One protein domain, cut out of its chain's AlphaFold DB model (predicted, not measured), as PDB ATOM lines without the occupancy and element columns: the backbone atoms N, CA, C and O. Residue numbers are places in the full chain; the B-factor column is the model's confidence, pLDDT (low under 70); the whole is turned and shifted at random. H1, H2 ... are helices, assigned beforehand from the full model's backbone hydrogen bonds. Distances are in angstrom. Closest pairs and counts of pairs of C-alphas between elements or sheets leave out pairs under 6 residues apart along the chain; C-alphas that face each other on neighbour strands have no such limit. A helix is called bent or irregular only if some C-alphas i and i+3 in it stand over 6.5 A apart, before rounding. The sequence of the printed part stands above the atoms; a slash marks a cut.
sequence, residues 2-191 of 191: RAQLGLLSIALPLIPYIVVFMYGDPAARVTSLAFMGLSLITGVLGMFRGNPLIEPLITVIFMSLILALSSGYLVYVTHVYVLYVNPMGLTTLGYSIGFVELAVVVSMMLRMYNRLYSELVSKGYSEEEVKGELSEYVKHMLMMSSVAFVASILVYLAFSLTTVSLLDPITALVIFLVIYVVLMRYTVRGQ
ATOM      1  N   ARG A   2      59.747  24.683 -34.113       88.56
ATOM      2  CA  ARG A   2      58.324  24.776 -34.525       88.56
ATOM      3  C   ARG A   2      57.790  23.550 -35.289       88.56
ATOM      4  O   ARG A   2      56.745  23.023 -34.936       88.56
ATOM      5  N   ALA A   3      58.520  23.080 -36.305       90.75
ATOM      6  CA  ALA A   3      58.125  21.899 -37.080       90.75
ATOM      7  C   ALA A   3      58.136  20.604 -36.246       90.75
ATOM      8  O   ALA A   3      57.252  19.773 -36.401       90.75
ATOM      9  N   GLN A   4      59.097  20.458 -35.328       93.12
ATOM     10  CA  GLN A   4      59.183  19.301 -34.430       93.12
ATOM     11  C   GLN A   4      57.995  19.263 -33.469       93.12
ATOM     12  O   GLN A   4      57.380  18.216 -33.311       93.12
ATOM     13  N   LEU A   5      57.629  20.408 -32.885       92.50
ATOM     14  CA  LEU A   5      56.424  20.527 -32.064       92.50
ATOM     15  C   LEU A   5      55.159  20.182 -32.862       92.50
ATOM     16  O   LEU A   5      54.316  19.451 -32.358       92.50
ATOM     17  N   GLY A   6      55.049  20.657 -34.108       92.31
ATOM     18  CA  GLY A   6      53.940  20.301 -35.001       92.31
ATOM     19  C   GLY A   6      53.849  18.796 -35.256       92.31
ATOM     20  O   GLY A   6      52.795  18.194 -35.075       92.31
ATOM     21  N   LEU A   7      54.973  18.161 -35.596       94.69
ATOM     22  CA  LEU A   7      55.032  16.713 -35.806       94.69
ATOM     23  C   LEU A   7      54.656  15.932 -34.542       94.69
ATOM     24  O   LEU A   7      53.846  15.015 -34.616       94.69
ATOM     25  N   LEU A   8      55.200  16.311 -33.382       94.19
ATOM     26  CA  LEU A   8      54.885  15.663 -32.108       94.19
ATOM     27  C   LEU A   8      53.414  15.850 -31.718       94.19
ATOM     28  O   LEU A   8      52.798  14.898 -31.244       94.19
ATOM     29  N   SER A   9      52.827  17.029 -31.964       93.56
ATOM     30  CA  SER A   9      51.411  17.279 -31.668       93.56
ATOM     31  C   SER A   9      50.455  16.387 -32.453       93.56
ATOM     32  O   SER A   9      49.377  16.098 -31.946       93.56
ATOM     33  N   ILE A  10      50.864  15.926 -33.642       94.06
ATOM     34  CA  ILE A  10      50.076  15.003 -34.467       94.06
ATOM     35  C   ILE A  10      50.412  13.552 -34.169       94.06
ATOM     36  O   ILE A  10      49.529  12.712 -34.105       94.06
ATOM     37  N   ALA A  11      51.691  13.217 -34.013       95.62
ATOM     38  CA  ALA A  11      52.110  11.825 -33.914       95.62
ATOM     39  C   ALA A  11      51.721  11.190 -32.572       95.62
ATOM     40  O   ALA A  11      51.296  10.037 -32.533       95.62
ATOM     41  N   LEU A  12      51.863  11.931 -31.468       95.06
ATOM     42  CA  LEU A  12      51.640  11.401 -30.121       95.06
ATOM     43  C   LEU A  12      50.178  10.967 -29.872       95.06
ATOM     44  O   LEU A  12      49.987   9.866 -29.348       95.06
ATOM     45  N   PRO A  13      49.141  11.726 -30.294       95.38
ATOM     46  CA  PRO A  13      47.745  11.297 -30.186       95.38
ATOM     47  C   PRO A  13      47.399  10.036 -30.982       95.38
ATOM     48  O   PRO A  13      46.362   9.431 -30.728       95.38
ATOM     49  N   LEU A  14      48.236   9.611 -31.933       96.38
ATOM     50  CA  LEU A  14      47.941   8.429 -32.742       96.38
ATOM     51  C   LEU A  14      48.256   7.111 -32.023       96.38
ATOM     52  O   LEU A  14      47.698   6.067 -32.367       96.38
ATOM     53  N   ILE A  15      49.135   7.153 -31.019       95.50
ATOM     54  CA  ILE A  15      49.647   5.972 -30.311       95.50
ATOM     55  C   ILE A  15      48.521   5.118 -29.697       95.50
ATOM     56  O   ILE A  15      48.528   3.905 -29.913       95.50
ATOM     57  N   PRO A  16      47.513   5.685 -29.005       93.81
ATOM     58  CA  PRO A  16      46.406   4.896 -28.468       93.81
ATOM     59  C   PRO A  16      45.602   4.130 -29.528       93.81
ATOM     60  O   PRO A  16      45.191   2.994 -29.282       93.81
ATOM     61  N   TYR A  17      45.407   4.688 -30.731       95.81
ATOM     62  CA  TYR A  17      44.706   3.970 -31.803       95.81
ATOM     63  C   TYR A  17      45.507   2.776 -32.311       95.81
ATOM     64  O   TYR A  17      44.919   1.743 -32.628       95.81
ATOM     65  N   ILE A  18      46.839   2.896 -32.363       95.69
ATOM     66  CA  ILE A  18      47.729   1.789 -32.734       95.69
ATOM     67  C   ILE A  18      47.576   0.645 -31.729       95.69
ATOM     68  O   ILE A  18      47.469  -0.513 -32.130       95.69
ATOM     69  N   VAL A  19      47.484   0.955 -30.432       94.19
ATOM     70  CA  VAL A  19      47.236  -0.060 -29.396       94.19
ATOM     71  C   VAL A  19      45.901  -0.768 -29.637       94.19
ATOM     72  O   VAL A  19      45.857  -1.997 -29.669       94.19
ATOM     73  N   VAL A  20      44.819  -0.029 -29.882       93.69
ATOM     74  CA  VAL A  20      43.500  -0.639 -30.147       93.69
ATOM     75  C   VAL A  20      43.532  -1.482 -31.421       93.69
ATOM     76  O   VAL A  20      42.972  -2.573 -31.449       93.69
ATOM     77  N   PHE A  21      44.252  -1.040 -32.451       95.31
ATOM     78  CA  PHE A  21      44.420  -1.799 -33.686       95.31
ATOM     79  C   PHE A  21      45.183  -3.120 -33.477       95.31
ATOM     80  O   PHE A  21      44.849  -4.145 -34.069       95.31
ATOM     81  N   MET A  22      46.208  -3.132 -32.627       94.50
ATOM     82  CA  MET A  22      46.996  -4.341 -32.378       94.50
ATOM     83  C   MET A  22      46.249  -5.364 -31.514       94.50
ATOM     84  O   MET A  22      46.321  -6.566 -31.777       94.50
ATOM     85  N   TYR A  23      45.528  -4.894 -30.494       91.62
ATOM     86  CA  TYR A  23      44.959  -5.746 -29.444       91.62
ATOM     87  C   TYR A  23      43.432  -5.903 -29.506       91.62
ATOM     88  O   TYR A  23      42.857  -6.664 -28.721       91.62
ATOM     89  N   GLY A  24      42.778  -5.191 -30.422       89.75
ATOM     90  CA  GLY A  24      41.344  -5.255 -30.670       89.75
ATOM     91  C   GLY A  24      40.929  -6.404 -31.588       89.75
ATOM     92  O   GLY A  24      41.719  -6.914 -32.394       89.75
ATOM     93  N   ASP A  25      39.662  -6.785 -31.478       89.94
ATOM     94  CA  ASP A  25      38.949  -7.630 -32.431       89.94
ATOM     95  C   ASP A  25      38.725  -6.903 -33.779       89.94
ATOM     96  O   ASP A  25      39.036  -5.716 -33.911       89.94
ATOM     97  N   PRO A  26      38.222  -7.581 -34.829       91.44
ATOM     98  CA  PRO A  26      38.064  -6.958 -36.145       91.44
ATOM     99  C   PRO A  26      37.235  -5.666 -36.128       91.44
ATOM    100  O   PRO A  26      37.582  -4.721 -36.836       91.44
ATOM    101  N   ALA A  27      36.186  -5.596 -35.301       89.06
ATOM    102  CA  ALA A  27      35.380  -4.390 -35.150       89.06
ATOM    103  C   ALA A  27      36.201  -3.245 -34.533       89.06
ATOM    104  O   ALA A  27      36.275  -2.164 -35.121       89.06
ATOM    105  N   ALA A  28      36.903  -3.495 -33.423       89.75
ATOM    106  CA  ALA A  28      37.742  -2.498 -32.760       89.75
ATOM    107  C   ALA A  28      38.870  -1.988 -33.662       89.75
ATOM    108  O   ALA A  28      39.153  -0.792 -33.656       89.75
ATOM    109  N   ARG A  29      39.463  -2.860 -34.488       93.69
ATOM    110  CA  ARG A  29      40.495  -2.488 -35.472       93.69
ATOM    111  C   ARG A  29      39.981  -1.520 -36.528       93.69
ATOM    112  O   ARG A  29      40.654  -0.550 -36.865       93.69
ATOM    113  N   VAL A  30      38.797  -1.788 -37.073       94.00
ATOM    114  CA  VAL A  30      38.189  -0.913 -38.081       94.00
ATOM    115  C   VAL A  30      37.811   0.424 -37.448       94.00
ATOM    116  O   VAL A  30      38.124   1.476 -38.007       94.00
ATOM    117  N   THR A  31      37.209   0.401 -36.256       92.31
ATOM    118  CA  THR A  31      36.860   1.616 -35.513       92.31
ATOM    119  C   THR A  31      38.093   2.452 -35.177       92.31
ATOM    120  O   THR A  31      38.075   3.665 -35.391       92.31
ATOM    121  N   SER A  32      39.185   1.836 -34.714       94.38
ATOM    122  CA  SER A  32      40.411   2.559 -34.374       94.38
ATOM    123  C   SER A  32      41.059   3.201 -35.597       94.38
ATOM    124  O   SER A  32      41.496   4.341 -35.501       94.38
ATOM    125  N   LEU A  33      41.072   2.530 -36.755       96.19
ATOM    126  CA  LEU A  33      41.567   3.118 -38.005       96.19
ATOM    127  C   LEU A  33      40.710   4.300 -38.469       96.19
ATOM    128  O   LEU A  33      41.252   5.331 -38.866       96.19
ATOM    129  N   ALA A  34      39.382   4.177 -38.397       96.00
ATOM    130  CA  ALA A  34      38.475   5.262 -38.761       96.00
ATOM    131  C   ALA A  34      38.682   6.491 -37.860       96.00
ATOM    132  O   ALA A  34      38.826   7.611 -38.353       96.00
ATOM    133  N   PHE A  35      38.759   6.284 -36.543       96.62
ATOM    134  CA  PHE A  35      38.999   7.357 -35.578       96.62
ATOM    135  C   PHE A  35      40.400   7.954 -35.701       96.62
ATOM    136  O   PHE A  35      40.530   9.174 -35.651       96.62
ATOM    137  N   MET A  36      41.423   7.139 -35.961       96.94
ATOM    138  CA  MET A  36      42.781   7.604 -36.256       96.94
ATOM    139  C   MET A  36      42.802   8.512 -37.493       96.94
ATOM    140  O   MET A  36      43.398   9.587 -37.455       96.94
ATOM    141  N   GLY A  37      42.113   8.126 -38.572       96.44
ATOM    142  CA  GLY A  37      42.001   8.938 -39.785       96.44
ATOM    143  C   GLY A  37      41.290  10.272 -39.541       96.44
ATOM    144  O   GLY A  37      41.786  11.321 -39.950       96.44
ATOM    145  N   LEU A  38      40.162  10.254 -38.824       96.38
ATOM    146  CA  LEU A  38      39.444  11.475 -38.441       96.38
ATOM    147  C   LEU A  38      40.300  12.382 -37.546       96.38
ATOM    148  O   LEU A  38      40.376  13.583 -37.796       96.38
ATOM    149  N   SER A  39      40.980  11.804 -36.556       95.75
ATOM    150  CA  SER A  39      41.909  12.500 -35.663       95.75
ATOM    151  C   SER A  39      42.997  13.220 -36.459       95.75
ATOM    152  O   SER A  39      43.123  14.439 -36.345       95.75
ATOM    153  N   LEU A  40      43.670  12.508 -37.368       96.31
ATOM    154  CA  LEU A  40      44.717  13.061 -38.225       96.31
ATOM    155  C   LEU A  40      44.203  14.230 -39.081       96.31
ATOM    156  O   LEU A  40      44.826  15.290 -39.135       96.31
ATOM    157  N   ILE A  41      43.045  14.065 -39.733       96.06
ATOM    158  CA  ILE A  41      42.430  15.126 -40.548       96.06
ATOM    159  C   ILE A  41      42.157  16.358 -39.682       96.06
ATOM    160  O   ILE A  41      42.504  17.479 -40.057       96.06
ATOM    161  N   THR A  42      41.559  16.161 -38.506       93.62
ATOM    162  CA  THR A  42      41.243  17.264 -37.593       93.62
ATOM    163  C   THR A  42      42.490  17.931 -37.020       93.62
ATOM    164  O   THR A  42      42.476  19.144 -36.819       93.62
ATOM    165  N   GLY A  43      43.579  17.188 -36.834       92.19
ATOM    166  CA  GLY A  43      44.876  17.698 -36.403       92.19
ATOM    167  C   GLY A  43      45.546  18.566 -37.440       92.19
ATOM    168  O   GLY A  43      45.899  19.713 -37.160       92.19
ATOM    169  N   VAL A  44      45.621  18.071 -38.674       94.25
ATOM    170  CA  VAL A  44      46.137  18.831 -39.816       94.25
ATOM    171  C   VAL A  44      45.334  20.120 -40.007       94.25
ATOM    172  O   VAL A  44      45.914  21.207 -40.049       94.25
ATOM    173  N   LEU A  45      44.000  20.035 -40.036       93.94
ATOM    174  CA  LEU A  45      43.131  21.214 -40.133       93.94
ATOM    175  C   LEU A  45      43.281  22.152 -38.925       93.94
ATOM    176  O   LEU A  45      43.282  23.375 -39.088       93.94
ATOM    177  N   GLY A  46      43.422  21.599 -37.721       91.81
ATOM    178  CA  GLY A  46      43.624  22.348 -36.487       91.81
ATOM    179  C   GLY A  46      44.915  23.154 -36.514       91.81
ATOM    180  O   GLY A  46      44.895  24.347 -36.212       91.81
ATOM    181  N   MET A  47      46.019  22.563 -36.970       91.69
ATOM    182  CA  MET A  47      47.282  23.274 -37.163       91.69
ATOM    183  C   MET A  47      47.163  24.417 -38.175       91.69
ATOM    184  O   MET A  47      47.629  25.519 -37.883       91.69
ATOM    185  N   PHE A  48      46.504  24.199 -39.321       91.69
ATOM    186  CA  PHE A  48      46.279  25.260 -40.315       91.69
ATOM    187  C   PHE A  48      45.450  26.422 -39.757       91.69
ATOM    188  O   PHE A  48      45.688  27.576 -40.104       91.69
ATOM    189  N   ARG A  49      44.512  26.136 -38.848       90.62
ATOM    190  CA  ARG A  49      43.700  27.143 -38.146       90.62
ATOM    191  C   ARG A  49      44.383  27.736 -36.906       90.62
ATOM    192  O   ARG A  49      43.755  28.498 -36.177       90.62
ATOM    193  N   GLY A  50      45.643  27.386 -36.632       88.25
ATOM    194  CA  GLY A  50      46.384  27.870 -35.462       88.25
ATOM    195  C   GLY A  50      45.920  27.281 -34.122       88.25
ATOM    196  O   GLY A  50      46.269  27.809 -33.065       88.25
ATOM    197  N   ASN A  51      45.152  26.189 -34.146       91.62
ATOM    198  CA  ASN A  51      44.668  25.473 -32.971       91.62
ATOM    199  C   ASN A  51      45.140  24.002 -32.968       91.62
ATOM    200  O   ASN A  51      44.352  23.094 -33.244       91.62
ATOM    201  N   PRO A  52      46.415  23.740 -32.623       90.69
ATOM    202  CA  PRO A  52      46.976  22.385 -32.584       90.69
ATOM    203  C   PRO A  52      46.412  21.509 -31.449       90.69
ATOM    204  O   PRO A  52      46.770  20.344 -31.335       90.69
ATOM    205  N   LEU A  53      45.546  22.046 -30.581       91.94
ATOM    206  CA  LEU A  53      44.943  21.296 -29.472       91.94
ATOM    207  C   LEU A  53      43.757  20.428 -29.902       91.94
ATOM    208  O   LEU A  53      43.339  19.561 -29.140       91.94
ATOM    209  N   ILE A  54      43.206  20.654 -31.097       91.12
ATOM    210  CA  ILE A  54      41.982  19.983 -31.552       91.12
ATOM    211  C   ILE A  54      42.161  18.462 -31.614       91.12
ATOM    212  O   ILE A  54      41.317  17.736 -31.102       91.12
ATOM    213  N   GLU A  55      43.257  17.980 -32.195       92.81
ATOM    214  CA  GLU A  55      43.494  16.543 -32.363       92.81
ATOM    215  C   GLU A  55      43.702  15.789 -31.043       92.81
ATOM    216  O   GLU A  55      43.016  14.785 -30.839       92.81
ATOM    217  N   PRO A  56      44.555  16.257 -30.108       91.56
ATOM    218  CA  PRO A  56      44.648  15.639 -28.789       91.56
ATOM    219  C   PRO A  56      43.291  15.565 -28.074       91.56
ATOM    220  O   PRO A  56      42.953  14.533 -27.504       91.56
ATOM    221  N   LEU A  57      42.468  16.619 -28.151       91.38
ATOM    222  CA  LEU A  57      41.141  16.639 -27.521       91.38
ATOM    223  C   LEU A  57      40.160  15.664 -28.181       91.38
ATOM    224  O   LEU A  57      39.446  14.943 -27.488       91.38
ATOM    225  N   ILE A  58      40.137  15.608 -29.514       91.12
ATOM    226  CA  ILE A  58      39.327  14.635 -30.259       91.12
ATOM    227  C   ILE A  58      39.776  13.211 -29.944       91.12
ATOM    228  O   ILE A  58      38.939  12.329 -29.771       91.12
ATOM    229  N   THR A  59      41.080  13.005 -29.773       92.62
ATOM    230  CA  THR A  59      41.624  11.717 -29.351       92.62
ATOM    231  C   THR A  59      41.119  11.317 -27.977       92.62
ATOM    232  O   THR A  59      40.649  10.195 -27.821       92.62
ATOM    233  N   VAL A  60      41.102  12.224 -26.997       90.31
ATOM    234  CA  VAL A  60      40.491  11.935 -25.688       90.31
ATOM    235  C   VAL A  60      39.033  11.486 -25.845       90.31
ATOM    236  O   VAL A  60      38.633  10.494 -25.233       90.31
ATOM    237  N   ILE A  61      38.248  12.157 -26.694       88.88
ATOM    238  CA  ILE A  61      36.838  11.814 -26.938       88.88
ATOM    239  C   ILE A  61      36.709  10.414 -27.554       88.88
ATOM    240  O   ILE A  61      35.965   9.576 -27.042       88.88
ATOM    241  N   PHE A  62      37.443  10.137 -28.630       92.00
ATOM    242  CA  PHE A  62      37.381   8.856 -29.333       92.00
ATOM    243  C   PHE A  62      37.890   7.695 -28.483       92.00
ATOM    244  O   PHE A  62      37.268   6.632 -28.470       92.00
ATOM    245  N   MET A  63      38.960   7.896 -27.716       89.50
ATOM    246  CA  MET A  63      39.475   6.870 -26.811       89.50
ATOM    247  C   MET A  63      38.523   6.611 -25.644       89.50
ATOM    248  O   MET A  63      38.326   5.456 -25.278       89.50
ATOM    249  N   SER A  64      37.861   7.646 -25.119       84.81
ATOM    250  CA  SER A  64      36.810   7.480 -24.104       84.81
ATOM    251  C   SER A  64      35.629   6.673 -24.643       84.81
ATOM    252  O   SER A  64      35.105   5.806 -23.947       84.81
ATOM    253  N   LEU A  65      35.240   6.907 -25.900       84.62
ATOM    254  CA  LEU A  65      34.194   6.133 -26.562       84.62
ATOM    255  C   LEU A  65      34.614   4.668 -26.755       84.62
ATOM    256  O   LEU A  65      33.849   3.774 -26.409       84.62
ATOM    257  N   ILE A  66      35.830   4.407 -27.246       86.38
ATOM    258  CA  ILE A  66      36.360   3.038 -27.391       86.38
ATOM    259  C   ILE A  66      36.391   2.322 -26.038       86.38
ATOM    260  O   ILE A  66      35.976   1.164 -25.941       86.38
ATOM    261  N   LEU A  67      36.848   3.001 -24.984       80.62
ATOM    262  CA  LEU A  67      36.839   2.462 -23.629       80.62
ATOM    263  C   LEU A  67      35.415   2.128 -23.185       80.62
ATOM    264  O   LEU A  67      35.176   0.992 -22.808       80.62
ATOM    265  N   ALA A  68      34.448   3.035 -23.328       76.75
ATOM    266  CA  ALA A  68      33.057   2.774 -22.947       76.75
ATOM    267  C   ALA A  68      32.421   1.596 -23.716       76.75
ATOM    268  O   ALA A  68      31.669   0.806 -23.139       76.75
ATOM    269  N   LEU A  69      32.737   1.459 -25.010       77.88
ATOM    270  CA  LEU A  69      32.263   0.360 -25.858       77.88
ATOM    271  C   LEU A  69      32.925  -0.989 -25.524       77.88
ATOM    272  O   LEU A  69      32.332  -2.034 -25.797       77.88
ATOM    273  N   SER A  70      34.129  -0.969 -24.938       73.38
ATOM    274  CA  SER A  70      34.903  -2.168 -24.583       73.38
ATOM    275  C   SER A  70      34.782  -2.578 -23.113       73.38
ATOM    276  O   SER A  70      34.840  -3.767 -22.801       73.38
ATOM    277  N   SER A  71      34.558  -1.634 -22.196       63.81
ATOM    278  CA  SER A  71      34.643  -1.833 -20.742       63.81
ATOM    279  C   SER A  71      33.349  -2.323 -20.088       63.81
ATOM    280  O   SER A  71      33.113  -2.090 -18.907       63.81
ATOM    281  N   GLY A  72      32.480  -3.004 -20.828       52.44
ATOM    282  CA  GLY A  72      31.346  -3.709 -20.239       52.44
ATOM    283  C   GLY A  72      30.207  -2.845 -19.682       52.44
ATOM    284  O   GLY A  72      29.199  -3.402 -19.262       52.44
ATOM    285  N   TYR A  73      30.289  -1.511 -19.737       50.25
ATOM    286  CA  TYR A  73      29.162  -0.652 -19.344       50.25
ATOM    287  C   TYR A  73      27.950  -0.897 -20.256       50.25
ATOM    288  O   TYR A  73      26.821  -1.018 -19.787       50.25
ATOM    289  N   LEU A  74      28.199  -1.088 -21.558       49.41
ATOM    290  CA  LEU A  74      27.190  -1.607 -22.482       49.41
ATOM    291  C   LEU A  74      26.874  -3.079 -22.235       49.41
ATOM    292  O   LEU A  74      25.707  -3.426 -22.276       49.41
ATOM    293  N   VAL A  75      27.854  -3.925 -21.903       44.41
ATOM    294  CA  VAL A  75      27.603  -5.347 -21.581       44.41
ATOM    295  C   VAL A  75      26.615  -5.490 -20.422       44.41
ATOM    296  O   VAL A  75      25.788  -6.388 -20.447       44.41
ATOM    297  N   TYR A  76      26.613  -4.582 -19.450       48.69
ATOM    298  CA  TYR A  76      25.635  -4.609 -18.361       48.69
ATOM    299  C   TYR A  76      24.197  -4.325 -18.839       48.69
ATOM    300  O   TYR A  76      23.236  -4.830 -18.269       48.69
ATOM    301  N   VAL A  77      24.042  -3.536 -19.907       52.78
ATOM    302  CA  VAL A  77      22.742  -3.130 -20.471       52.78
ATOM    303  C   VAL A  77      22.288  -4.069 -21.596       52.78
ATOM    304  O   VAL A  77      21.107  -4.384 -21.705       52.78
ATOM    305  N   THR A  78      23.212  -4.538 -22.435       51.97
ATOM    306  CA  THR A  78      22.941  -5.279 -23.676       51.97
ATOM    307  C   THR A  78      23.492  -6.706 -23.676       51.97
ATOM    308  O   THR A  78      23.220  -7.441 -24.618       51.97
ATOM    309  N   HIS A  79      24.239  -7.121 -22.644       53.66
ATOM    310  CA  HIS A  79      24.885  -8.441 -22.504       53.66
ATOM    311  C   HIS A  79      25.831  -8.827 -23.660       53.66
ATOM    312  O   HIS A  79      26.212  -9.989 -23.789       53.66
ATOM    313  N   VAL A  80      26.250  -7.858 -24.484       57.47
ATOM    314  CA  VAL A  80      27.123  -8.071 -25.649       57.47
ATOM    315  C   VAL A  80      28.221  -7.011 -25.683       57.47
ATOM    316  O   VAL A  80      27.949  -5.815 -25.563       57.47
ATOM    317  N   TYR A  81      29.471  -7.446 -25.867       61.69
ATOM    318  CA  TYR A  81      30.589  -6.543 -26.143       61.69
ATOM    319  C   TYR A  81      30.431  -5.983 -27.557       61.69
ATOM    320  O   TYR A  81      30.429  -6.743 -28.522       61.69
ATOM    321  N   VAL A  82      30.289  -4.661 -27.680       72.94
ATOM    322  CA  VAL A  82      30.198  -4.003 -28.996       72.94
ATOM    323  C   VAL A  82      31.576  -3.906 -29.643       72.94
ATOM    324  O   VAL A  82      31.692  -4.059 -30.854       72.94
ATOM    325  N   LEU A  83      32.612  -3.686 -28.831       81.06
ATOM    326  CA  LEU A  83      34.017  -3.766 -29.219       81.06
ATOM    327  C   LEU A  83      34.754  -4.633 -28.202       81.06
ATOM    328  O   LEU A  83      34.521  -4.501 -26.999       81.06
ATOM    329  N   TYR A  84      35.679  -5.473 -28.660       81.44
ATOM    330  CA  TYR A  84      36.522  -6.253 -27.761       81.44
ATOM    331  C   TYR A  84      37.989  -5.859 -27.915       81.44
ATOM    332  O   TYR A  84      38.572  -5.964 -28.991       81.44
ATOM    333  N   VAL A  85      38.599  -5.436 -26.808       80.88
ATOM    334  CA  VAL A  85      40.047  -5.242 -26.677       80.88
ATOM    335  C   VAL A  85      40.526  -6.224 -25.624       80.88
ATOM    336  O   VAL A  85      39.967  -6.280 -24.528       80.88
ATOM    337  N   ASN A  86      41.538  -7.027 -25.952       80.19
ATOM    338  CA  ASN A  86      42.007  -8.041 -25.015       80.19
ATOM    339  C   ASN A  86      42.607  -7.404 -23.730       80.19
ATOM    340  O   ASN A  86      43.011  -6.237 -23.744       80.19
ATOM    341  N   PRO A  87      42.699  -8.141 -22.607       79.00
ATOM    342  CA  PRO A  87      43.138  -7.572 -21.323       79.00
ATOM    343  C   PRO A  87      44.542  -6.941 -21.343       79.00
ATOM    344  O   PRO A  87      44.784  -5.909 -20.711       79.00
ATOM    345  N   MET A  88      45.465  -7.531 -22.109       79.81
ATOM    346  CA  MET A  88      46.807  -6.977 -22.319       79.81
ATOM    347  C   MET A  88      46.747  -5.627 -23.053       79.81
ATOM    348  O   MET A  88      47.449  -4.682 -22.693       79.81
ATOM    349  N   GLY A  89      45.858  -5.516 -24.038       79.06
ATOM    350  CA  GLY A  89      45.559  -4.299 -24.775       79.06
ATOM    351  C   GLY A  89      44.967  -3.209 -23.896       79.06
ATOM    352  O   GLY A  89      45.429  -2.082 -23.984       79.06
ATOM    353  N   LEU A  90      44.021  -3.530 -23.006       75.19
ATOM    354  CA  LEU A  90      43.437  -2.560 -22.063       75.19
ATOM    355  C   LEU A  90      44.489  -1.963 -21.119       75.19
ATOM    356  O   LEU A  90      44.511  -0.756 -20.890       75.19
ATOM    357  N   THR A  91      45.406  -2.797 -20.630       76.94
ATOM    358  CA  THR A  91      46.531  -2.341 -19.800       76.94
ATOM    359  C   THR A  91      47.471  -1.442 -20.611       76.94
ATOM    360  O   THR A  91      47.816  -0.341 -20.185       76.94
ATOM    361  N   THR A  92      47.815  -1.865 -21.833       80.81
ATOM    362  CA  THR A  92      48.664  -1.092 -22.757       80.81
ATOM    363  C   THR A  92      48.023   0.247 -23.140       80.81
ATOM    364  O   THR A  92      48.704   1.265 -23.278       80.81
ATOM    365  N   LEU A  93      46.697   0.259 -23.266       80.88
ATOM    366  CA  LEU A  93      45.896   1.433 -23.574       80.88
ATOM    367  C   LEU A  93      45.991   2.473 -22.458       80.88
ATOM    368  O   LEU A  93      46.167   3.652 -22.757       80.88
ATOM    369  N   GLY A  94      45.968   2.030 -21.197       75.06
ATOM    370  CA  GLY A  94      46.169   2.882 -20.024       75.06
ATOM    371  C   GLY A  94      47.461   3.699 -20.100       75.06
ATOM    372  O   GLY A  94      47.417   4.919 -19.962       75.06
ATOM    373  N   TYR A  95      48.598   3.069 -20.428       80.56
ATOM    374  CA  TYR A  95      49.863   3.801 -20.621       80.56
ATOM    375  C   TYR A  95      49.822   4.716 -21.850       80.56
ATOM    376  O   TYR A  95      50.391   5.807 -21.844       80.56
ATOM    377  N   SER A  96      49.159   4.269 -22.922       86.12
ATOM    378  CA  SER A  96      49.127   5.003 -24.187       86.12
ATOM    379  C   SER A  96      48.400   6.350 -24.086       86.12
ATOM    380  O   SER A  96      48.777   7.297 -24.773       86.12
ATOM    381  N   ILE A  97      47.408   6.470 -23.192       83.81
ATOM    382  CA  ILE A  97      46.659   7.718 -22.958       83.81
ATOM    383  C   ILE A  97      47.588   8.846 -22.517       83.81
ATOM    384  O   ILE A  97      47.402   9.993 -22.914       83.81
ATOM    385  N   GLY A  98      48.638   8.530 -21.768       84.56
ATOM    386  CA  GLY A  98      49.584   9.540 -21.335       84.56
ATOM    387  C   GLY A  98      50.359  10.200 -22.498       84.56
ATOM    388  O   GLY A  98      50.760  11.358 -22.394       84.56
ATOM    389  N   PHE A  99      50.484   9.546 -23.663       90.69
ATOM    390  CA  PHE A  99      51.004  10.211 -24.867       90.69
ATOM    391  C   PHE A  99      50.047  11.289 -25.394       90.69
ATOM    392  O   PHE A  99      50.504  12.288 -25.947       90.69
ATOM    393  N   VAL A 100      48.735  11.137 -25.185       91.06
ATOM    394  CA  VAL A 100      47.739  12.169 -25.511       91.06
ATOM    395  C   VAL A 100      47.912  13.381 -24.599       91.06
ATOM    396  O   VAL A 100      47.853  14.513 -25.071       91.06
ATOM    397  N   GLU A 101      48.200  13.174 -23.313       87.06
ATOM    398  CA  GLU A 101      48.499  14.270 -22.381       87.06
ATOM    399  C   GLU A 101      49.779  15.015 -22.771       87.06
ATOM    400  O   GLU A 101      49.794  16.250 -22.820       87.06
ATOM    401  N   LEU A 102      50.838  14.281 -23.125       90.06
ATOM    402  CA  LEU A 102      52.064  14.882 -23.645       90.06
ATOM    403  C   LEU A 102      51.789  15.658 -24.943       90.06
ATOM    404  O   LEU A 102      52.321  16.751 -25.128       90.06
ATOM    405  N   ALA A 103      50.912  15.150 -25.811       93.81
ATOM    406  CA  ALA A 103      50.494  15.852 -27.018       93.81
ATOM    407  C   ALA A 103      49.763  17.165 -26.714       93.81
ATOM    408  O   ALA A 103      50.046  18.174 -27.358       93.81
ATOM    409  N   VAL A 104      48.873  17.195 -25.714       92.06
ATOM    410  CA  VAL A 104      48.223  18.437 -25.251       92.06
ATOM    411  C   VAL A 104      49.283  19.456 -24.840       92.06
ATOM    412  O   VAL A 104      49.249  20.601 -25.294       92.06
ATOM    413  N   VAL A 105      50.258  19.035 -24.035       90.88
ATOM    414  CA  VAL A 105      51.361  19.884 -23.572       90.88
ATOM    415  C   VAL A 105      52.186  20.422 -24.751       90.88
ATOM    416  O   VAL A 105      52.400  21.632 -24.853       90.88
ATOM    417  N   VAL A 106      52.570  19.564 -25.700       94.25
ATOM    418  CA  VAL A 106      53.279  19.945 -26.938       94.25
ATOM    419  C   VAL A 106      52.464  20.939 -27.771       94.25
ATOM    420  O   VAL A 106      53.001  21.949 -28.235       94.25
ATOM    421  N   SER A 107      51.161  20.709 -27.937       94.12
ATOM    422  CA  SER A 107      50.260  21.603 -28.670       94.12
ATOM    423  C   SER A 107      50.124  22.970 -27.995       94.12
ATOM    424  O   SER A 107      50.098  23.998 -28.681       94.12
ATOM    425  N   MET A 108      50.092  23.021 -26.659       92.88
ATOM    426  CA  MET A 108      50.126  24.283 -25.909       92.88
ATOM    427  C   MET A 108      51.448  25.024 -26.137       92.88
ATOM    428  O   MET A 108      51.424  26.225 -26.424       92.88
ATOM    429  N   MET A 109      52.583  24.318 -26.094       93.25
ATOM    430  CA  MET A 109      53.895  24.901 -26.395       93.25
ATOM    431  C   MET A 109      53.969  25.433 -27.824       93.25
ATOM    432  O   MET A 109      54.464  26.537 -28.026       93.25
ATOM    433  N   LEU A 110      53.435  24.713 -28.816       94.88
ATOM    434  CA  LEU A 110      53.407  25.168 -30.208       94.88
ATOM    435  C   LEU A 110      52.593  26.452 -30.369       94.88
ATOM    436  O   LEU A 110      53.022  27.391 -31.042       94.88
ATOM    437  N   ARG A 111      51.416  26.507 -29.741       93.31
ATOM    438  CA  ARG A 111      50.560  27.695 -29.768       93.31
ATOM    439  C   ARG A 111      51.257  28.890 -29.119       93.31
ATOM    440  O   ARG A 111      51.239  29.984 -29.679       93.31
ATOM    441  N   MET A 112      51.889  28.674 -27.969       93.19
ATOM    442  CA  MET A 112      52.641  29.702 -27.258       93.19
ATOM    443  C   MET A 112      53.866  30.163 -28.056       93.19
ATOM    444  O   MET A 112      54.053  31.368 -28.199       93.19
ATOM    445  N   TYR A 113      54.634  29.238 -28.639       94.06
ATOM    446  CA  TYR A 113      55.771  29.536 -29.511       94.06
ATOM    447  C   TYR A 113      55.343  30.441 -30.667       94.06
ATOM    448  O   TYR A 113      55.951  31.479 -30.892       94.06
ATOM    449  N   ASN A 114      54.265  30.090 -31.378       93.75
ATOM    450  CA  ASN A 114      53.782  30.883 -32.512       93.75
ATOM    451  C   ASN A 114      53.324  32.283 -32.082       93.75
ATOM    452  O   ASN A 114      53.609  33.260 -32.775       93.75
ATOM    453  N   ARG A 115      52.632  32.383 -30.938       93.81
ATOM    454  CA  ARG A 115      52.178  33.664 -30.386       93.81
ATOM    455  C   ARG A 115      53.359  34.556 -30.011       93.81
ATOM    456  O   ARG A 115      53.416  35.691 -30.469       93.81
ATOM    457  N   LEU A 116      54.293  34.039 -29.213       94.06
ATOM    458  CA  LEU A 116      55.458  34.793 -28.742       94.06
ATOM    459  C   LEU A 116      56.394  35.166 -29.889       94.06
ATOM    460  O   LEU A 116      56.883  36.288 -29.924       94.06
ATOM    461  N   TYR A 117      56.584  34.270 -30.860       95.69
ATOM    462  CA  TYR A 117      57.341  34.573 -32.070       95.69
ATOM    463  C   TYR A 117      56.751  35.783 -32.799       95.69
ATOM    464  O   TYR A 117      57.459  36.748 -33.069       95.69
ATOM    465  N   SER A 118      55.441  35.759 -33.070       94.38
ATOM    466  CA  SER A 118      54.761  36.870 -33.742       94.38
ATOM    467  C   SER A 118      54.849  38.165 -32.938       94.38
ATOM    468  O   SER A 118      55.062  39.227 -33.514       94.38
ATOM    469  N   GLU A 119      54.680  38.089 -31.618       95.31
ATOM    470  CA  GLU A 119      54.687  39.257 -30.743       95.31
ATOM    471  C   GLU A 119      56.078  39.899 -30.654       95.31
ATOM    472  O   GLU A 119      56.204  41.112 -30.814       95.31
ATOM    473  N   LEU A 120      57.131  39.108 -30.449       94.44
ATOM    474  CA  LEU A 120      58.496  39.617 -30.309       94.44
ATOM    475  C   LEU A 120      59.040  40.145 -31.639       94.44
ATOM    476  O   LEU A 120      59.579  41.247 -31.680       94.44
ATOM    477  N   VAL A 121      58.805  39.443 -32.750       95.25
ATOM    478  CA  VAL A 121      59.198  39.953 -34.074       95.25
ATOM    479  C   VAL A 121      58.462  41.260 -34.390       95.25
ATOM    480  O   VAL A 121      59.077  42.209 -34.867       95.25
ATOM    481  N   SER A 122      57.173  41.379 -34.038       95.12
ATOM    482  CA  SER A 122      56.425  42.632 -34.238       95.12
ATOM    483  C   SER A 122      56.942  43.812 -33.404       95.12
ATOM    484  O   SER A 122      56.721  44.961 -33.775       95.12
ATOM    485  N   LYS A 123      57.652  43.542 -32.301       94.88
ATOM    486  CA  LYS A 123      58.289  44.552 -31.441       94.88
ATOM    487  C   LYS A 123      59.696  44.950 -31.910       94.88
ATOM    488  O   LYS A 123      60.319  45.785 -31.264       94.88
ATOM    489  N   GLY A 124      60.185  44.389 -33.019       94.69
ATOM    490  CA  GLY A 124      61.477  44.740 -33.615       94.69
ATOM    491  C   GLY A 124      62.661  43.889 -33.152       94.69
ATOM    492  O   GLY A 124      63.793  44.210 -33.506       94.69
ATOM    493  N   TYR A 125      62.428  42.810 -32.393       94.69
ATOM    494  CA  TYR A 125      63.486  41.849 -32.063       94.69
ATOM    495  C   TYR A 125      63.918  41.064 -33.306       94.69
ATOM    496  O   TYR A 125      63.106  40.778 -34.193       94.69
ATOM    497  N   SER A 126      65.199  40.690 -33.364       95.94
ATOM    498  CA  SER A 126      65.732  39.928 -34.492       95.94
ATOM    499  C   SER A 126      65.129  38.519 -34.535       95.94
ATOM    500  O   SER A 126      64.955  37.865 -33.506       95.94
ATOM    501  N   GLU A 127      64.800  38.015 -35.730       93.62
ATOM    502  CA  GLU A 127      64.203  36.677 -35.843       93.62
ATOM    503  C   GLU A 127      65.113  35.572 -35.300       93.62
ATOM    504  O   GLU A 127      64.618  34.552 -34.819       93.62
ATOM    505  N   GLU A 128      66.429  35.742 -35.430       94.94
ATOM    506  CA  GLU A 128      67.424  34.760 -35.006       94.94
ATOM    507  C   GLU A 128      67.465  34.635 -33.482       94.94
ATOM    508  O   GLU A 128      67.338  33.526 -32.961       94.94
ATOM    509  N   GLU A 129      67.509  35.765 -32.775       92.75
ATOM    510  CA  GLU A 129      67.440  35.829 -31.313       92.75
ATOM    511  C   GLU A 129      66.130  35.226 -30.793       92.75
ATOM    512  O   GLU A 129      66.139  34.314 -29.967       92.75
ATOM    513  N   VAL A 130      64.991  35.637 -31.363       94.31
ATOM    514  CA  VAL A 130      63.674  35.124 -30.958       94.31
ATOM    515  C   VAL A 130      63.568  33.613 -31.192       94.31
ATOM    516  O   VAL A 130      63.029  32.891 -30.350       94.31
ATOM    517  N   LYS A 131      64.073  33.095 -32.321       93.62
ATOM    518  CA  LYS A 131      64.082  31.647 -32.599       93.62
ATOM    519  C   LYS A 131      65.003  30.895 -31.642       93.62
ATOM    520  O   LYS A 131      64.626  29.789 -31.247       93.62
ATOM    521  N   GLY A 132      66.165  31.452 -31.303       93.44
ATOM    522  CA  GLY A 132      67.122  30.870 -30.363       93.44
ATOM    523  C   GLY A 132      66.506  30.689 -28.980       93.44
ATOM    524  O   GLY A 132      66.312  29.553 -28.541       93.44
ATOM    525  N   GLU A 133      66.070  31.794 -28.376       92.69
ATOM    526  CA  GLU A 133      65.494  31.834 -27.026       92.69
ATOM    527  C   GLU A 133      64.240  30.959 -26.903       92.69
ATOM    528  O   GLU A 133      64.124  30.110 -26.016       92.69
ATOM    529  N   LEU A 134      63.301  31.079 -27.851       92.94
ATOM    530  CA  LEU A 134      62.087  30.261 -27.826       92.94
ATOM    531  C   LEU A 134      62.388  28.773 -28.024       92.94
ATOM    532  O   LEU A 134      61.691  27.925 -27.463       92.94
ATOM    533  N   SER A 135      63.393  28.429 -28.833       93.38
ATOM    534  CA  SER A 135      63.777  27.030 -29.030       93.38
ATOM    535  C   SER A 135      64.419  26.444 -27.780       93.38
ATOM    536  O   SER A 135      64.132  25.292 -27.449       93.38
ATOM    537  N   GLU A 136      65.248  27.212 -27.078       92.31
ATOM    538  CA  GLU A 136      65.872  26.787 -25.829       92.31
ATOM    539  C   GLU A 136      64.842  26.617 -24.710       92.31
ATOM    540  O   GLU A 136      64.810  25.560 -24.069       92.31
ATOM    541  N   TYR A 137      63.931  27.580 -24.555       90.31
ATOM    542  CA  TYR A 137      62.817  27.495 -23.612       90.31
ATOM    543  C   TYR A 137      61.947  26.258 -23.870       90.31
ATOM    544  O   TYR A 137      61.689  25.458 -22.969       90.31
ATOM    545  N   VAL A 138      61.529  26.047 -25.125       92.25
ATOM    546  CA  VAL A 138      60.729  24.871 -25.497       92.25
ATOM    547  C   VAL A 138      61.492  23.577 -25.240       92.25
ATOM    548  O   VAL A 138      60.899  22.618 -24.756       92.25
ATOM    549  N   LYS A 139      62.792  23.520 -25.548       92.06
ATOM    550  CA  LYS A 139      63.606  22.320 -25.319       92.06
ATOM    551  C   LYS A 139      63.645  21.951 -23.836       92.06
ATOM    552  O   LYS A 139      63.444  20.783 -23.506       92.06
ATOM    553  N   HIS A 140      63.839  22.933 -22.957       90.44
ATOM    554  CA  HIS A 140      63.801  22.727 -21.509       90.44
ATOM    555  C   HIS A 140      62.425  22.244 -21.048       90.44
ATOM    556  O   HIS A 140      62.319  21.241 -20.344       90.44
ATOM    557  N   MET A 141      61.358  22.895 -21.506       88.38
ATOM    558  CA  MET A 141      59.998  22.516 -21.132       88.38
ATOM    559  C   MET A 141      59.613  21.118 -21.636       88.38
ATOM    560  O   MET A 141      58.990  20.351 -20.899       88.38
ATOM    561  N   LEU A 142      60.012  20.745 -22.855       90.31
ATOM    562  CA  LEU A 142      59.829  19.396 -23.392       90.31
ATOM    563  C   LEU A 142      60.598  18.356 -22.581       90.31
ATOM    564  O   LEU A 142      60.056  17.285 -22.310       90.31
ATOM    565  N   MET A 143      61.833  18.662 -22.176       90.06
ATOM    566  CA  MET A 143      62.638  17.775 -21.339       90.06
ATOM    567  C   MET A 143      61.955  17.542 -19.990       90.06
ATOM    568  O   MET A 143      61.733  16.393 -19.615       90.06
ATOM    569  N   MET A 144      61.532  18.610 -19.309       88.31
ATOM    570  CA  MET A 144      60.825  18.514 -18.028       88.31
ATOM    571  C   MET A 144      59.502  17.754 -18.154       88.31
ATOM    572  O   MET A 144      59.212  16.888 -17.332       88.31
ATOM    573  N   SER A 145      58.734  18.018 -19.214       86.12
ATOM    574  CA  SER A 145      57.471  17.319 -19.480       86.12
ATOM    575  C   SER A 145      57.699  15.833 -19.758       86.12
ATOM    576  O   SER A 145      56.974  14.992 -19.240       86.12
ATOM    577  N   SER A 146      58.745  15.491 -20.514       86.25
ATOM    578  CA  SER A 146      59.121  14.100 -20.797       86.25
ATOM    579  C   SER A 146      59.575  13.362 -19.536       86.25
ATOM    580  O   SER A 146      59.188  12.218 -19.321       86.25
ATOM    581  N   VAL A 147      60.357  14.013 -18.669       87.19
ATOM    582  CA  VAL A 147      60.782  13.435 -17.383       87.19
ATOM    583  C   VAL A 147      59.577  13.205 -16.471       87.19
ATOM    584  O   VAL A 147      59.435  12.114 -15.919       87.19
ATOM    585  N   ALA A 148      58.681  14.187 -16.354       83.25
ATOM    586  CA  ALA A 148      57.449  14.053 -15.579       83.25
ATOM    587  C   ALA A 148      56.547  12.939 -16.128       83.25
ATOM    588  O   ALA A 148      55.979  12.164 -15.360       83.25
ATOM    589  N   PHE A 149      56.463  12.817 -17.453       84.19
ATOM    590  CA  PHE A 149      55.721  11.762 -18.130       84.19
ATOM    591  C   PHE A 149      56.267  10.367 -17.794       84.19
ATOM    592  O   PHE A 149      55.521   9.503 -17.333       84.19
ATOM    593  N   VAL A 150      57.581  10.164 -17.936       85.88
ATOM    594  CA  VAL A 150      58.242   8.896 -17.587       85.88
ATOM    595  C   VAL A 150      58.058   8.574 -16.105       85.88
ATOM    596  O   VAL A 150      57.694   7.449 -15.769       85.88
ATOM    597  N   ALA A 151      58.245   9.552 -15.216       81.44
ATOM    598  CA  ALA A 151      58.028   9.366 -13.783       81.44
ATOM    599  C   ALA A 151      56.580   8.950 -13.473       81.44
ATOM    600  O   ALA A 151      56.359   8.038 -12.681       81.44
ATOM    601  N   SER A 152      55.600   9.557 -14.145       76.06
ATOM    602  CA  SER A 152      54.185   9.218 -13.968       76.06
ATOM    603  C   SER A 152      53.895   7.784 -14.429       76.06
ATOM    604  O   SER A 152      53.220   7.041 -13.717       76.06
ATOM    605  N   ILE A 153      54.449   7.353 -15.572       79.25
ATOM    606  CA  ILE A 153      54.346   5.957 -16.032       79.25
ATOM    607  C   ILE A 153      54.963   5.001 -15.008       79.25
ATOM    608  O   ILE A 153      54.357   3.980 -14.694       79.25
ATOM    609  N   LEU A 154      56.143   5.320 -14.467       80.94
ATOM    610  CA  LEU A 154      56.805   4.490 -13.457       80.94
ATOM    611  C   LEU A 154      55.970   4.372 -12.180       80.94
ATOM    612  O   LEU A 154      55.874   3.283 -11.621       80.94
ATOM    613  N   VAL A 155      55.332   5.459 -11.744       76.31
ATOM    614  CA  VAL A 155      54.412   5.455 -10.600       76.31
ATOM    615  C   VAL A 155      53.202   4.569 -10.888       76.31
ATOM    616  O   VAL A 155      52.873   3.704 -10.079       76.31
ATOM    617  N   TYR A 156      52.567   4.721 -12.050       70.81
ATOM    618  CA  TYR A 156      51.442   3.872 -12.446       70.81
ATOM    619  C   TYR A 156      51.845   2.390 -12.535       70.81
ATOM    620  O   TYR A 156      51.127   1.525 -12.033       70.81
ATOM    621  N   LEU A 157      53.016   2.085 -13.105       72.62
ATOM    622  CA  LEU A 157      53.563   0.729 -13.148       72.62
ATOM    623  C   LEU A 157      53.804   0.183 -11.742       72.62
ATOM    624  O   LEU A 157      53.380  -0.935 -11.455       72.62
ATOM    625  N   ALA A 158      54.414   0.974 -10.857       72.62
ATOM    626  CA  ALA A 158      54.617   0.598  -9.464       72.62
ATOM    627  C   ALA A 158      53.280   0.242  -8.800       72.62
ATOM    628  O   ALA A 158      53.174  -0.854  -8.260       72.62
ATOM    629  N   PHE A 159      52.242   1.074  -8.950       67.25
ATOM    630  CA  PHE A 159      50.899   0.789  -8.432       67.25
ATOM    631  C   PHE A 159      50.276  -0.478  -9.029       67.25
ATOM    632  O   PHE A 159      49.678  -1.268  -8.296       67.25
ATOM    633  N   SER A 160      50.440  -0.703 -10.336       62.34
ATOM    634  CA  SER A 160      49.937  -1.908 -11.004       62.34
ATOM    635  C   SER A 160      50.643  -3.190 -10.532       62.34
ATOM    636  O   SER A 160      50.013  -4.242 -10.457       62.34
ATOM    637  N   LEU A 161      51.927  -3.098 -10.160       63.19
ATOM    638  CA  LEU A 161      52.763  -4.217  -9.711       63.19
ATOM    639  C   LEU A 161      52.641  -4.492  -8.205       63.19
ATOM    640  O   LEU A 161      52.729  -5.645  -7.793       63.19
ATOM    641  N   THR A 162      52.417  -3.466  -7.376       56.97
ATOM    642  CA  THR A 162      52.276  -3.608  -5.914       56.97
ATOM    643  C   THR A 162      50.950  -4.229  -5.464       56.97
ATOM    644  O   THR A 162      50.777  -4.453  -4.272       56.97
ATOM    645  N   THR A 163      50.052  -4.574  -6.396       49.56
ATOM    646  CA  THR A 163      48.734  -5.220  -6.207       49.56
ATOM    647  C   THR A 163      47.705  -4.446  -5.373       49.56
ATOM    648  O   THR A 163      47.903  -4.217  -4.188       49.56
ATOM    649  N   VAL A 164      46.524  -4.181  -5.951       43.81
ATOM    650  CA  VAL A 164      45.244  -4.208  -5.217       43.81
ATOM    651  C   VAL A 164      44.157  -4.699  -6.180       43.81
ATOM    652  O   VAL A 164      43.737  -3.964  -7.066       43.81
ATOM    653  N   SER A 165      43.635  -5.914  -5.999       44.50
ATOM    654  CA  SER A 165      42.451  -6.416  -6.727       44.50
ATOM    655  C   SER A 165      41.152  -5.637  -6.417       44.50
ATOM    656  O   SER A 165      40.066  -6.126  -6.708       44.50
ATOM    657  N   LEU A 166      41.250  -4.464  -5.781       42.72
ATOM    658  CA  LEU A 166      40.141  -3.586  -5.393       42.72
ATOM    659  C   LEU A 166      40.133  -2.245  -6.139       42.72
ATOM    660  O   LEU A 166      39.156  -1.512  -6.014       42.72
ATOM    661  N   LEU A 167      41.186  -1.897  -6.884       45.91
ATOM    662  CA  LEU A 167      41.206  -0.675  -7.688       45.91
ATOM    663  C   LEU A 167      40.880  -1.037  -9.131       45.91
ATOM    664  O   LEU A 167      41.681  -1.665  -9.821       45.91
ATOM    665  N   ASP A 168      39.683  -0.662  -9.575       50.59
ATOM    666  CA  ASP A 168      39.326  -0.820 -10.974       50.59
ATOM    667  C   ASP A 168      40.227   0.075 -11.861       50.59
ATOM    668  O   ASP A 168      40.774   1.091 -11.404       50.59
ATOM    669  N   PRO A 169      40.420  -0.283 -13.142       48.66
ATOM    670  CA  PRO A 169      41.304   0.455 -14.046       48.66
ATOM    671  C   PRO A 169      40.944   1.943 -14.184       48.66
ATOM    672  O   PRO A 169      41.824   2.768 -14.428       48.66
ATOM    673  N   ILE A 170      39.665   2.290 -13.998       55.47
ATOM    674  CA  ILE A 170      39.172   3.669 -14.054       55.47
ATOM    675  C   ILE A 170      39.661   4.454 -12.834       55.47
ATOM    676  O   ILE A 170      40.192   5.553 -12.998       55.47
ATOM    677  N   THR A 171      39.574   3.901 -11.622       59.12
ATOM    678  CA  THR A 171      40.067   4.580 -10.415       59.12
ATOM    679  C   THR A 171      41.583   4.773 -10.463       59.12
ATOM    680  O   THR A 171      42.076   5.842 -10.101       59.12
ATOM    681  N   ALA A 172      42.334   3.797 -10.984       53.16
ATOM    682  CA  ALA A 172      43.778   3.938 -11.184       53.16
ATOM    683  C   ALA A 172      44.125   5.064 -12.179       53.16
ATOM    684  O   ALA A 172      45.038   5.854 -11.923       53.16
ATOM    685  N   LEU A 173      43.368   5.183 -13.277       52.19
ATOM    686  CA  LEU A 173      43.513   6.269 -14.249       52.19
ATOM    687  C   LEU A 173      43.205   7.638 -13.619       52.19
ATOM    688  O   LEU A 173      43.937   8.597 -13.845       52.19
ATOM    689  N   VAL A 174      42.157   7.737 -12.794       64.75
ATOM    690  CA  VAL A 174      41.789   8.984 -12.100       64.75
ATOM    691  C   VAL A 174      42.880   9.413 -11.119       64.75
ATOM    692  O   VAL A 174      43.259  10.583 -11.106       64.75
ATOM    693  N   ILE A 175      43.428   8.483 -10.333       65.50
ATOM    694  CA  ILE A 175      44.533   8.770  -9.405       65.50
ATOM    695  C   ILE A 175      45.766   9.250 -10.178       65.50
ATOM    696  O   ILE A 175      46.375  10.250  -9.797       65.50
ATOM    697  N   PHE A 176      46.101   8.581 -11.283       67.19
ATOM    698  CA  PHE A 176      47.188   8.994 -12.167       67.19
ATOM    699  C   PHE A 176      46.989  10.423 -12.682       67.19
ATOM    700  O   PHE A 176      47.882  11.257 -12.545       67.19
ATOM    701  N   LEU A 177      45.797  10.728 -13.195       66.38
ATOM    702  CA  LEU A 177      45.470  12.029 -13.770       66.38
ATOM    703  C   LEU A 177      45.530  13.142 -12.712       66.38
ATOM    704  O   LEU A 177      46.055  14.223 -12.969       66.38
ATOM    705  N   VAL A 178      45.077  12.863 -11.484       72.38
ATOM    706  CA  VAL A 178      45.191  13.790 -10.345       72.38
ATOM    707  C   VAL A 178      46.654  14.048  -9.983       72.38
ATOM    708  O   VAL A 178      47.045  15.207  -9.837       72.38
ATOM    709  N   ILE A 179      47.479  13.004  -9.867       72.06
ATOM    710  CA  ILE A 179      48.906  13.149  -9.541       72.06
ATOM    711  C   ILE A 179      49.628  13.938 -10.638       72.06
ATOM    712  O   ILE A 179      50.360  14.878 -10.328       72.06
ATOM    713  N   TYR A 180      49.379  13.613 -11.905       65.19
ATOM    714  CA  TYR A 180      49.967  14.307 -13.045       65.19
ATOM    715  C   TYR A 180      49.596  15.797 -13.060       65.19
ATOM    716  O   TYR A 180      50.480  16.650 -13.151       65.19
ATOM    717  N   VAL A 181      48.315  16.134 -12.873       69.69
ATOM    718  CA  VAL A 181      47.851  17.530 -12.800       69.69
ATOM    719  C   VAL A 181      48.496  18.274 -11.629       69.69
ATOM    720  O   VAL A 181      48.891  19.433 -11.778       69.69
ATOM    721  N   VAL A 182      48.637  17.628 -10.469       72.69
ATOM    722  CA  VAL A 182      49.289  18.225  -9.296       72.69
ATOM    723  C   VAL A 182      50.769  18.489  -9.570       72.69
ATOM    724  O   VAL A 182      51.231  19.606  -9.341       72.69
ATOM    725  N   LEU A 183      51.504  17.513 -10.106       68.94
ATOM    726  CA  LEU A 183      52.924  17.664 -10.433       68.94
ATOM    727  C   LEU A 183      53.148  18.739 -11.499       68.94
ATOM    728  O   LEU A 183      53.991  19.614 -11.307       68.94
ATOM    729  N   MET A 184      52.340  18.741 -12.562       64.94
ATOM    730  CA  MET A 184      52.373  19.773 -13.602       64.94
ATOM    731  C   MET A 184      52.084  21.166 -13.042       64.94
ATOM    732  O   MET A 184      52.690  22.153 -13.452       64.94
ATOM    733  N   ARG A 185      51.186  21.281 -12.061       59.53
ATOM    734  CA  ARG A 185      50.909  22.562 -11.405       59.53
ATOM    735  C   ARG A 185      52.110  23.078 -10.614       59.53
ATOM    736  O   ARG A 185      52.331  24.288 -10.600       59.53
ATOM    737  N   TYR A 186      52.864  22.198  -9.958       59.12
ATOM    738  CA  TYR A 186      54.056  22.584  -9.199       59.12
ATOM    739  C   TYR A 186      55.248  22.913 -10.098       59.12
ATOM    740  O   TYR A 186      55.969  23.862  -9.807       59.12
ATOM    741  N   THR A 187      55.425  22.214 -11.217       56.44
ATOM    742  CA  THR A 187      56.485  22.541 -12.182       56.44
ATOM    743  C   THR A 187      56.207  23.840 -12.940       56.44
ATOM    744  O   THR A 187      57.143  24.581 -13.211       56.44
ATOM    745  N   VAL A 188      54.940  24.168 -13.221       53.16
ATOM    746  CA  VAL A 188      54.555  25.419 -13.906       53.16
ATOM    747  C   VAL A 188      54.529  26.638 -12.971       53.16
ATOM    748  O   VAL A 188      54.698  27.755 -13.443       53.16
ATOM    749  N   ARG A 189      54.311  26.460 -11.658       43.50
ATOM    750  CA  ARG A 189      54.325  27.559 -10.664       43.50
ATOM    751  C   ARG A 189      55.663  27.753  -9.943       43.50
ATOM    752  O   ARG A 189      55.796  28.716  -9.199       43.50
ATOM    753  N   GLY A 190      56.600  26.818 -10.092       40.25
ATOM    754  CA  GLY A 190      57.940  26.894  -9.502       40.25
ATOM    755  C   GLY A 190      58.943  27.724 -10.312       40.25
ATOM    756  O   GLY A 190      60.122  27.728  -9.965       40.25
ATOM    757  N   GLN A 191      58.486  28.384 -11.379       39.88
ATOM    758  CA  GLN A 191      59.208  29.372 -12.186       39.88
ATOM    759  C   GLN A 191      58.456  30.702 -12.125       39.88
ATOM    760  O   GLN A 191      59.131  31.748 -12.207       39.88
TER     761      GLN A 191
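Overview. This is residues 2 to 191 of the 191 residues of an uncharacterized protein of Caldivirga sp. MG_3 (UniProt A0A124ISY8). This is an elongated up-and-down helical bundle: bent H1 and H3 lie between H2 and long H5, H6 packs along another side of H5, and H7 folds back on part of H6. Short H4 lies off one end, and residues 161 to 166 stick out. The printed part has 190 residues with seven named helices, H1 to H7 in chain order, and no named strand; the class is all helix. It is compact, with a radius of gyration of the C-alphas of 18.8 A, and spans 65 by 37 by 23 A.

Along the chain. Find C-alpha 2 at (58.324, 24.776, -34.525), where H1, residues 2 to 23, begins. By its hydrogen bonds it was assigned as one helix, but it is bent: C-alphas 13 and 16 are 6.8 A apart, between arms H1a, 2 to 13, and H1b, 16 to 23. Read on to H2, 26 to 48, 33.5 A; H3, 54 to 70; H4, 73 to 78; H5, 87 to 122, 53.5 A; H6, 127 to 161, 49.9 A; and H7, 169 to 189, 30.3 A, ending at (54.325, 27.559, -10.664).

Arrangement. The bundle, helices side by side, holds H1a, H2, H3, H5, H6 and H7. Look at Pro 13 and Val 100, the closest C-alphas of H1a and H5, which touch at 4.8 A. H2 and H3 form a hairpin, Gly 43 to Glu 55 at 4.4 A. H5 and H6 form another, opposite ways at 18 degrees, a shallow tilt, closest at Val 121 and Glu 127, 6.2 A. H6 touches H7 with residues 148 to 156 alone, Tyr 156 to Phe 176 at 6.7 A. H4 touches no helix. Each O i to N i+4 pair is within hydrogen-bond range in H1b, H2, H3, H6 and H7; in H1a 7 of 8 are, in H4 1 of 2, in H5 28 of 32.

Size, cuts and confidence. The C-alphas of His 79 and Gly 124, the two farthest apart, are 65.5 A apart. The printed part has no cut, and no link is long. Look for pLDDT under 70 at residues 71 to 81, 159 to 177, 180 to 181 and 183 to 191.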